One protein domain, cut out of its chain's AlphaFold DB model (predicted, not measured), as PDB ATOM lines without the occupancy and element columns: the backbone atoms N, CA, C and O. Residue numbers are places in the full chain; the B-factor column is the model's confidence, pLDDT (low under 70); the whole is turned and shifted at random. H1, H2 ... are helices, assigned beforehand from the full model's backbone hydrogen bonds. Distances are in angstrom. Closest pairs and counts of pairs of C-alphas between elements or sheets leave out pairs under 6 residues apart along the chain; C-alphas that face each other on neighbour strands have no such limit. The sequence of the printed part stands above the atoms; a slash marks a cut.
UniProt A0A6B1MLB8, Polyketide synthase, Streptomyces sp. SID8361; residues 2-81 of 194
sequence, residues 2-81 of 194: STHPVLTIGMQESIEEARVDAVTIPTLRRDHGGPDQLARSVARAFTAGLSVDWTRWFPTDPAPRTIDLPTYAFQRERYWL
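This is residues 2 to 81 of the 194 residues of the protein "Polyketide synthase" of Streptomyces sp. SID8361 (UniProt A0A6B1MLB8). There is little regular structure: three separate helices, H1, H2 and H3 in chain order, are strung along a loose, winding chain, and residues 65 to 81 stick out as a long tail. The 80 printed residues have no named strand; the class is all helix, with only 28 residues in named elements. The whole is extended, with a radius of gyration of the C-alphas of 18.4 A, and flat, spanning 55 by 48 by 25 A.

H1, residues 8 to 18, and H2, residues 35 to 47, are apart. H3, residues 54 to 57, is apart from both. In H1 and H2 every O i to N i+4 pair is within hydrogen-bond range; H3 is too short for such a pair.

H1 begins at C-alpha 8 (109.417, 22.425, 102.816) and measures 15.1 A. H2 measures 18.3 A. H3 measures 5.3 A and ends at C-alpha 57 (112.434, 37.531, 123.793).

The farthest C-alphas, of Ser 2 and Leu 81, are 60.4 A apart. The printed part has no cut. The link H1 to H2 is long, with 16 residues. Confidence is under 70 at residues 2 to 4, 30 to 33, 75, 78 and 81.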
ATOM      1  N   SER A   2     113.899  12.947 112.737       51.97
ATOM      2  CA  SER A   2     114.984  13.668 112.055       51.97
ATOM      3  C   SER A   2     114.616  15.150 111.947       51.97
ATOM      4  O   SER A   2     113.567  15.475 111.401       51.97
ATOM      5  N   THR A   3     115.443  16.046 112.486       61.31
ATOM      6  CA  THR A   3     115.214  17.503 112.590       61.31
ATOM      7  C   THR A   3     115.402  18.239 111.256       61.31
ATOM      8  O   THR A   3     115.925  19.351 111.202       61.31
ATOM      9  N   HIS A   4     114.988  17.611 110.156       65.00
ATOM     10  CA  HIS A   4     115.107  18.149 108.810       65.00
ATOM     11  C   HIS A   4     113.780  18.664 108.267       65.00
ATOM     12  O   HIS A   4     112.765  17.975 108.379       65.00
ATOM     13  N   PRO A   5     113.793  19.808 107.568       71.88
ATOM     14  CA  PRO A   5     112.605  20.349 106.931       71.88
ATOM     15  C   PRO A   5     112.339  19.670 105.577       71.88
ATOM     16  O   PRO A   5     112.347  20.308 104.530       71.88
ATOM     17  N   VAL A   6     112.135  18.350 105.590       80.88
ATOM     18  CA  VAL A   6     111.928  17.534 104.375       80.88
ATOM     19  C   VAL A   6     110.648  17.937 103.635       80.88
ATOM     20  O   VAL A   6     110.582  17.845 102.417       80.88
ATOM     21  N   LEU A   7     109.651  18.446 104.364       85.62
ATOM     22  CA  LEU A   7     108.361  18.846 103.803       85.62
ATOM     23  C   LEU A   7     108.354  20.249 103.189       85.62
ATOM     24  O   LEU A   7     107.350  20.624 102.600       85.62
ATOM     25  N   THR A   8     109.430  21.037 103.308       87.06
ATOM     26  CA  THR A   8     109.417  22.425 102.816       87.06
ATOM     27  C   THR A   8     109.105  22.500 101.326       87.06
ATOM     28  O   THR A   8     108.278  23.320 100.951       87.06
ATOM     29  N   ILE A   9     109.692  21.619 100.512       87.44
ATOM     30  CA  ILE A   9     109.465  21.599  99.059       87.44
ATOM     31  C   ILE A   9     108.002  21.252  98.753       87.44
ATOM     32  O   ILE A   9     107.312  22.049  98.133       87.44
ATOM     33  N   GLY A  10     107.487  20.137  99.283       90.19
ATOM     34  CA  GLY A  10     106.097  19.733  99.026       90.19
ATOM     35  C   GLY A  10     105.059  20.733  99.552       90.19
ATOM     36  O   GLY A  10     104.011  20.926  98.940       90.19
ATOM     37  N   MET A  11     105.350  21.424 100.660       90.56
ATOM     38  CA  MET A  11     104.501  22.514 101.148       90.56
ATOM     39  C   MET A  11     104.559  23.742 100.229       90.56
ATOM     40  O   MET A  11     103.523  24.356 100.017       90.56
ATOM     41  N   GLN A  12     105.729  24.103  99.685       90.06
ATOM     42  CA  GLN A  12     105.858  25.199  98.712       90.06
ATOM     43  C   GLN A  12     105.082  24.900  97.427       90.06
ATOM     44  O   GLN A  12     104.306  25.744  96.997       90.06
ATOM     45  N   GLU A  13     105.221  23.687  96.887       90.88
ATOM     46  CA  GLU A  13     104.470  23.224  95.712       90.88
ATOM     47  C   GLU A  13     102.956  23.277  95.964       90.88
ATOM     48  O   GLU A  13     102.205  23.810  95.151       90.88
ATOM     49  N   SER A  14     102.506  22.813  97.135       92.88
ATOM     50  CA  SER A  14     101.083  22.840  97.502       92.88
ATOM     51  C   SER A  14     100.542  24.267  97.669       92.88
ATOM     52  O   SER A  14      99.397  24.542  97.320       92.88
ATOM     53  N   ILE A  15     101.344  25.182  98.224       93.38
ATOM     54  CA  ILE A  15     100.987  26.600  98.390       93.38
ATOM     55  C   ILE A  15     100.856  27.279  97.024       93.38
ATOM     56  O   ILE A  15      99.887  28.006  96.792       93.38
ATOM     57  N   GLU A  16     101.804  27.016  96.123       91.06
ATOM     58  CA  GLU A  16     101.797  27.533  94.756       91.06
ATOM     59  C   GLU A  16     100.581  27.017  93.974       91.06
ATOM     60  O   GLU A  16      99.852  27.811  93.374       91.06
ATOM     61  N   GLU A  17     100.297  25.714  94.052       94.38
ATOM     62  CA  GLU A  17      99.125  25.096  93.423       94.38
ATOM     63  C   GLU A  17      97.809  25.675  93.967       94.38
ATOM     64  O   GLU A  17      96.901  26.005  93.200       94.38
ATOM     65  N   ALA A  18      97.722  25.874  95.287       93.81
ATOM     66  CA  ALA A  18      96.562  26.472  95.942       93.81
ATOM     67  C   ALA A  18      96.421  27.987  95.694       93.81
ATOM     68  O   ALA A  18      95.375  28.555  96.019       93.81
ATOM     69  N   ARG A  19      97.440  28.644  95.117       92.00
ATOM     70  CA  ARG A  19      97.504  30.097  94.868       92.00
ATOM     71  C   ARG A  19      97.207  30.946  96.106       92.00
ATOM     72  O   ARG A  19      96.533  31.973  96.021       92.00
ATOM     73  N   VAL A  20      97.708  30.510  97.257       92.44
ATOM     74  CA  VAL A  20      97.607  31.257  98.514       92.44
ATOM     75  C   VAL A  20      98.930  31.944  98.821       92.44
ATOM     76  O   VAL A  20      99.997  31.402  98.547       92.44
ATOM     77  N   ASP A  21      98.866  33.138  99.405       87.88
ATOM     78  CA  ASP A  21     100.063  33.839  99.866       87.88
ATOM     79  C   ASP A  21     100.487  33.275 101.228       87.88
ATOM     80  O   ASP A  21      99.857  33.530 102.258       87.88
ATOM     81  N   ALA A  22     101.502  32.414 101.220       89.12
ATOM     82  CA  ALA A  22     102.013  31.761 102.416       89.12
ATOM     83  C   ALA A  22     103.520  31.502 102.312       89.12
ATOM     84  O   ALA A  22     104.061  31.207 101.248       89.12
ATOM     85  N   VAL A  23     104.200  31.548 103.460       89.12
ATOM     86  CA  VAL A  23     105.637  31.280 103.574       89.12
ATOM     87  C   VAL A  23     105.888  30.020 104.399       89.12
ATOM     88  O   VAL A  23     105.312  29.811 105.466       89.12
ATOM     89  N   THR A  24     106.797  29.170 103.931       91.38
ATOM     90  CA  THR A  24     107.264  27.987 104.661       91.38
ATOM     91  C   THR A  24     108.559  28.294 105.399       91.38
ATOM     92  O   THR A  24     109.594  28.593 104.802       91.38
ATOM     93  N   ILE A  25     108.523  28.198 106.730       89.88
ATOM     94  CA  ILE A  25     109.662  28.549 107.580       89.88
ATOM     95  C   ILE A  25     110.089  27.328 108.397       89.88
ATOM     96  O   ILE A  25     109.372  26.906 109.304       89.88
ATOM     97  N   PRO A  26     111.273  26.756 108.128       86.94
ATOM     98  CA  PRO A  26     111.778  25.646 108.918       86.94
ATOM     99  C   PRO A  26     112.259  26.148 110.281       86.94
ATOM    100  O   PRO A  26     113.032  27.101 110.344       86.94
ATOM    101  N   THR A  27     111.845  25.504 111.371       82.06
ATOM    102  CA  THR A  27     112.232  25.873 112.748       82.06
ATOM    103  C   THR A  27     113.443  25.098 113.268       82.06
ATOM    104  O   THR A  27     114.119  25.559 114.182       82.06
ATOM    105  N   LEU A  28     113.763  23.954 112.654       80.00
ATOM    106  CA  LEU A  28     114.920  23.118 112.971       80.00
ATOM    107  C   LEU A  28     115.605  22.637 111.687       80.00
ATOM    108  O   LEU A  28     114.958  22.426 110.656       80.00
ATOM    109  N   ARG A  29     116.928  22.476 111.753       71.12
ATOM    110  CA  ARG A  29     117.760  21.894 110.693       71.12
ATOM    111  C   ARG A  29     118.762  20.923 111.319       71.12
ATOM    112  O   ARG A  29     119.199  21.141 112.451       71.12
ATOM    113  N   ARG A  30     119.153  19.872 110.585       69.00
ATOM    114  CA  ARG A  30     120.233  18.969 111.023       69.00
ATOM    115  C   ARG A  30     121.507  19.782 111.262       69.00
ATOM    116  O   ARG A  30     121.800  20.720 110.517       69.00
ATOM    117  N   ASP A  31     122.186  19.458 112.354       66.50
ATOM    118  CA  ASP A  31     123.437  20.082 112.800       66.50
ATOM    119  C   ASP A  31     123.313  21.578 113.161       66.50
ATOM    120  O   ASP A  31     124.297  22.219 113.504       66.50
ATOM    121  N   HIS A  32     122.091  22.133 113.139       67.06
ATOM    122  CA  HIS A  32     121.782  23.542 113.413       67.06
ATOM    123  C   HIS A  32     120.464  23.660 114.202       67.06
ATOM    124  O   HIS A  32     119.538  24.357 113.794       67.06
ATOM    125  N   GLY A  33     120.342  22.931 115.314       66.69
ATOM    126  CA  GLY A  33     119.110  22.816 116.114       66.69
ATOM    127  C   GLY A  33     119.034  23.710 117.359       66.69
ATOM    128  O   GLY A  33     118.329  23.356 118.296       66.69
ATOM    129  N   GLY A  34     119.793  24.808 117.413       80.38
ATOM    130  CA  GLY A  34     119.910  25.659 118.606       80.38
ATOM    131  C   GLY A  34     118.992  26.895 118.629       80.38
ATOM    132  O   GLY A  34     118.330  27.195 117.628       80.38
ATOM    133  N   PRO A  35     118.997  27.660 119.738       82.44
ATOM    134  CA  PRO A  35     118.240  28.908 119.894       82.44
ATOM    135  C   PRO A  35     118.436  29.910 118.745       82.44
ATOM    136  O   PRO A  35     117.469  30.522 118.304       82.44
ATOM    137  N   ASP A  36     119.641  30.005 118.177       84.12
ATOM    138  CA  ASP A  36     119.944  30.892 117.040       84.12
ATOM    139  C   ASP A  36     119.230  30.490 115.742       84.12
ATOM    140  O   ASP A  36     118.938  31.324 114.879       84.12
ATOM    141  N   GLN A  37     118.961  29.194 115.551       85.38
ATOM    142  CA  GLN A  37     118.160  28.734 114.419       85.38
ATOM    143  C   GLN A  37     116.697  29.115 114.619       85.38
ATOM    144  O   GLN A  37     116.081  29.619 113.681       85.38
ATOM    145  N   LEU A  38     116.169  28.934 115.831       87.12
ATOM    146  CA  LEU A  38     114.807  29.334 116.161       87.12
ATOM    147  C   LEU A  38     114.627  30.854 116.029       87.12
ATOM    148  O   LEU A  38     113.673  31.295 115.394       87.12
ATOM    149  N   ALA A  39     115.582  31.645 116.527       88.94
ATOM    150  CA  ALA A  39     115.601  33.102 116.397       88.94
ATOM    151  C   ALA A  39     115.536  33.544 114.929       88.94
ATOM    152  O   ALA A  39     114.717  34.385 114.561       88.94
ATOM    153  N   ARG A  40     116.342  32.923 114.053       89.62
ATOM    154  CA  ARG A  40     116.306  33.190 112.604       89.62
ATOM    155  C   ARG A  40     114.972  32.813 111.970       89.62
ATOM    156  O   ARG A  40     114.530  33.502 111.055       89.62
ATOM    157  N   SER A  41     114.334  31.739 112.419       90.75
ATOM    158  CA  SER A  41     113.020  31.333 111.917       90.75
ATOM    159  C   SER A  41     111.928  32.326 112.328       90.75
ATOM    160  O   SER A  41     111.128  32.724 111.487       90.75
ATOM    161  N   VAL A  42     111.947  32.810 113.574       91.69
ATOM    162  CA  VAL A  42     111.034  33.868 114.046       91.69
ATOM    163  C   VAL A  42     111.282  35.185 113.299       91.69
ATOM    164  O   VAL A  42     110.334  35.818 112.840       91.69
ATOM    165  N   ALA A  43     112.546  35.561 113.078       90.75
ATOM    166  CA  ALA A  43     112.898  36.740 112.287       90.75
ATOM    167  C   ALA A  43     112.393  36.641 110.837       90.75
ATOM    168  O   ALA A  43     111.842  37.606 110.320       90.75
ATOM    169  N   ARG A  44     112.512  35.465 110.200       91.94
ATOM    170  CA  ARG A  44     111.956  35.224 108.856       91.94
ATOM    171  C   ARG A  44     110.442  35.390 108.817       91.94
ATOM    172  O   ARG A  44     109.933  35.938 107.847       91.94
ATOM    173  N   ALA A  45     109.740  34.937 109.856       91.94
ATOM    174  CA  ALA A  45     108.292  35.093 109.954       91.94
ATOM    175  C   ALA A  45     107.916  36.576 110.041       91.94
ATOM    176  O   ALA A  45     107.058  37.040 109.298       91.94
ATOM    177  N   PHE A  46     108.636  37.334 110.870       92.00
ATOM    178  CA  PHE A  46     108.453  38.776 110.996       92.00
ATOM    179  C   PHE A  46     108.714  39.525 109.680       92.00
ATOM    180  O   PHE A  46     107.886  40.324 109.253       92.00
ATOM    181  N   THR A  47     109.817  39.232 108.981       91.88
ATOM    182  CA  THR A  47     110.119  39.862 107.679       91.88
ATOM    183  C   THR A  47     109.156  39.451 106.567       91.88
ATOM    184  O   THR A  47     109.031  40.171 105.584       91.88
ATOM    185  N   ALA A  48     108.483  38.307 106.715       91.44
ATOM    186  CA  ALA A  48     107.412  37.867 105.826       91.44
ATOM    187  C   ALA A  48     106.043  38.484 106.180       91.44
ATOM    188  O   ALA A  48     105.047  38.149 105.551       91.44
ATOM    189  N   GLY A  49     105.981  39.374 107.180       90.38
ATOM    190  CA  GLY A  49     104.779  40.126 107.542       90.38
ATOM    191  C   GLY A  49     103.970  39.549 108.705       90.38
ATOM    192  O   GLY A  49     102.938  40.119 109.055       90.38
ATOM    193  N   LEU A  50     104.414  38.458 109.344       90.94
ATOM    194  CA  LEU A  50     103.740  37.950 110.541       90.94
ATOM    195  C   LEU A  50     104.010  38.864 111.742       90.94
ATOM    196  O   LEU A  50     105.146  39.263 112.005       90.94
ATOM    197  N   SER A  51     102.971  39.138 112.530       90.25
ATOM    198  CA  SER A  51     103.126  39.823 113.810       90.25
ATOM    199  C   SER A  51     103.835  38.912 114.815       90.25
ATOM    200  O   SER A  51     103.403  37.794 115.098       90.25
ATOM    201  N   VAL A  52     104.949  39.394 115.364       89.94
ATOM    202  CA  VAL A  52     105.725  38.697 116.393       89.94
ATOM    203  C   VAL A  52     105.761  39.560 117.645       89.94
ATOM    204  O   VAL A  52     106.177  40.717 117.605       89.94
ATOM    205  N   ASP A  53     105.346  38.978 118.767       87.25
ATOM    206  CA  ASP A  53     105.510  39.578 120.087       87.25
ATOM    207  C   ASP A  53     106.959  39.396 120.569       87.25
ATOM    208  O   ASP A  53     107.320  38.390 121.185       87.25
ATOM    209  N   TRP A  54     107.802  40.384 120.265       86.44
ATOM    210  CA  TRP A  54     109.214  40.391 120.650       86.44
ATOM    211  C   TRP A  54     109.442  40.616 122.150       86.44
ATOM    212  O   TRP A  54     110.551  40.377 122.625       86.44
ATOM    213  N   THR A  55     108.423  41.018 122.922       83.81
ATOM    214  CA  THR A  55     108.585  41.279 124.366       83.81
ATOM    215  C   THR A  55     109.013  40.021 125.122       83.81
ATOM    216  O   THR A  55     109.865  40.083 126.005       83.81
ATOM    217  N   ARG A  56     108.529  38.846 124.700       83.25
ATOM    218  CA  ARG A  56     108.896  37.543 125.282       83.25
ATOM    219  C   ARG A  56     110.357  37.157 125.061       83.25
ATOM    220  O   ARG A  56     110.869  36.305 125.782       83.25
ATOM    221  N   TRP A  57     111.015  37.756 124.070       84.38
ATOM    222  CA  TRP A  57     112.434  37.531 123.793       84.38
ATOM    223  C   TRP A  57     113.343  38.308 124.754       84.38
ATOM    224  O   TRP A  57     114.506  37.952 124.933       84.38
ATOM    225  N   PHE A  58     112.804  39.338 125.413       84.31
ATOM    226  CA  PHE A  58     113.524  40.183 126.359       84.31
ATOM    227  C   PHE A  58     112.810  40.214 127.722       84.31
ATOM    228  O   PHE A  58     112.160  41.205 128.057       84.31
ATOM    229  N   PRO A  59     112.916  39.138 128.526       81.75
ATOM    230  CA  PRO A  59     112.224  39.017 129.808       81.75
ATOM    231  C   PRO A  59     112.944  39.814 130.911       81.75
ATOM    232  O   PRO A  59     113.486  39.237 131.852       81.75
ATOM    233  N   THR A  60     113.003  41.141 130.785       84.69
ATOM    234  CA  THR A  60     113.602  42.038 131.787       84.69
ATOM    235  C   THR A  60     112.556  42.970 132.393       84.69
ATOM    236  O   THR A  60     111.615  43.373 131.711       84.69
ATOM    237  N   ASP A  61     112.749  43.340 133.663       85.50
ATOM    238  CA  ASP A  61     111.979  44.382 134.352       85.50
ATOM    239  C   ASP A  61     112.943  45.496 134.820       85.50
ATOM    240  O   ASP A  61     113.806  45.227 135.663       85.50
ATOM    241  N   PRO A  62     112.876  46.717 134.249       83.38
ATOM    242  CA  PRO A  62     111.912  47.170 133.243       83.38
ATOM    243  C   PRO A  62     112.175  46.593 131.839       83.38
ATOM    244  O   PRO A  62     113.280  46.146 131.510       83.38
ATOM    245  N   ALA A  63     111.144  46.630 130.990       81.38
ATOM    246  CA  ALA A  63     111.255  46.227 129.590       81.38
ATOM    247  C   ALA A  63     112.297  47.090 128.844       81.38
ATOM    248  O   ALA A  63     112.408  48.292 129.123       81.38
ATOM    249  N   PRO A  64     113.052  46.532 127.875       84.62
ATOM    250  CA  PRO A  64     114.022  47.311 127.119       84.62
ATOM    251  C   PRO A  64     113.349  48.416 126.307       84.62
ATOM    252  O   PRO A  64     112.277  48.234 125.730       84.62
ATOM    253  N   ARG A  65     114.018  49.564 126.216       84.75
ATOM    254  CA  ARG A  65     113.555  50.689 125.403       84.75
ATOM    255  C   ARG A  65     113.727  50.380 123.912       84.75
ATOM    256  O   ARG A  65     114.832  50.065 123.475       84.75
ATOM    257  N   THR A  66     112.666  50.551 123.130       86.38
ATOM    258  CA  THR A  66     112.732  50.536 121.663       86.38
ATOM    259  C   THR A  66     113.251  51.876 121.134       86.38
ATOM    260  O   THR A  66     112.972  52.939 121.697       86.38
ATOM    261  N   ILE A  67     114.042  51.825 120.061       88.00
ATOM    262  CA  ILE A  67     114.526  53.000 119.329       88.00
ATOM    263  C   ILE A  67     114.157  52.852 117.855       88.00
ATOM    264  O   ILE A  67     114.243  51.752 117.308       88.00
ATOM    265  N   ASP A  68     113.765  53.953 117.220       84.06
ATOM    266  CA  ASP A  68     113.502  53.959 115.784       84.06
ATOM    267  C   ASP A  68     114.823  53.819 115.020       84.06
ATOM    268  O   ASP A  68     115.783  54.559 115.254       84.06
ATOM    269  N   LEU A  69     114.876  52.856 114.099       82.75
ATOM    270  CA  LEU A  69     115.977  52.755 113.147       82.75
ATOM    271  C   LEU A  69     115.730  53.728 111.987       82.75
ATOM    272  O   LEU A  69     114.577  53.904 111.581       82.75
ATOM    273  N   PRO A  70     116.780  54.332 111.402       79.50
ATOM    274  CA  PRO A  70     116.630  55.120 110.188       79.50
ATOM    275  C   PRO A  70     115.938  54.284 109.104       79.50
ATOM    276  O   PRO A  70     116.464  53.264 108.665       79.50
ATOM    277  N   THR A  71     114.764  54.721 108.652       71.00
ATOM    278  CA  THR A  71     113.958  54.032 107.625       71.00
ATOM    279  C   THR A  71     114.513  54.206 106.211       71.00
ATOM    280  O   THR A  71     113.925  53.747 105.234       71.00
ATOM    281  N   TYR A  72     115.642  54.900 106.082       72.12
ATOM    282  CA  TYR A  72     116.101  55.439 104.820       72.12
ATOM    283  C   TYR A  72     117.115  54.510 104.145       72.12
ATOM    284  O   TYR A  72     118.313  54.548 104.431       72.12
ATOM    285  N   ALA A  73     116.653  53.726 103.176       70.50
ATOM    286  CA  ALA A  73     117.525  53.160 102.156       70.50
ATOM    287  C   ALA A  73     117.607  54.153 100.984       70.50
ATOM    288  O   ALA A  73     116.671  54.253 100.197       70.50
ATOM    289  N   PHE A  74     118.708  54.908 100.858       75.50
ATOM    290  CA  PHE A  74     118.929  55.720  99.653       75.50
ATOM    291  C   PHE A  74     118.999  54.794  98.442       75.50
ATOM    292  O   PHE A  74     119.978  54.064  98.276       75.50
ATOM    293  N   GLN A  75     117.993  54.869  97.568       69.31
ATOM    294  CA  GLN A  75     118.143  54.486  96.172       69.31
ATOM    295  C   GLN A  75     119.066  55.536  95.554       69.31
ATOM    296  O   GLN A  75     118.646  56.643  95.229       69.31
ATOM    297  N   ARG A  76     120.370  55.237  95.548       73.81
ATOM    298  CA  ARG A  76     121.439  56.149  95.112       73.81
ATOM    299  C   ARG A  76     121.400  56.339  93.597       73.81
ATOM    300  O   ARG A  76     122.281  55.868  92.885       73.81
ATOM    301  N   GLU A  77     120.376  57.023  93.116       75.75
ATOM    302  CA  GLU A  77     120.176  57.334  91.709       75.75
ATOM    303  C   GLU A  77     120.506  58.808  91.452       75.75
ATOM    304  O   GLU A  77     120.161  59.701  92.233       75.75
ATOM    305  N   ARG A  78     121.274  59.064  90.390       69.75
ATOM    306  CA  ARG A  78     121.758  60.404  90.056       69.75
ATOM    307  C   ARG A  78     120.724  61.102  89.174       69.75
ATOM    308  O   ARG A  78     120.688  60.853  87.980       69.75
ATOM    309  N   TYR A  79     119.953  62.019  89.753       74.44
ATOM    310  CA  TYR A  79     118.958  62.833  89.030       74.44
ATOM    311  C   TYR A  79     119.451  64.241  88.654       74.44
ATOM    312  O   TYR A  79     118.653  65.140  88.396       74.44
ATOM    313  N   TRP A  80     120.765  64.472  88.649       79.44
ATOM    314  CA  TRP A  80     121.310  65.718  88.111       79.44
ATOM    315  C   TRP A  80     121.149  65.721  86.592       79.44
ATOM    316  O   TRP A  80     121.383  64.695  85.959       79.44
ATOM    317  N   LEU A  81     120.791  66.872  86.016       69.00
ATOM    318  CA  LEU A  81     120.901  67.078  84.575       69.00
ATOM    319  C   LEU A  81     122.361  66.825  84.195       69.00
ATOM    320  O   LEU A  81     123.252  67.591  84.574       69.00
TER     321      LEU A  81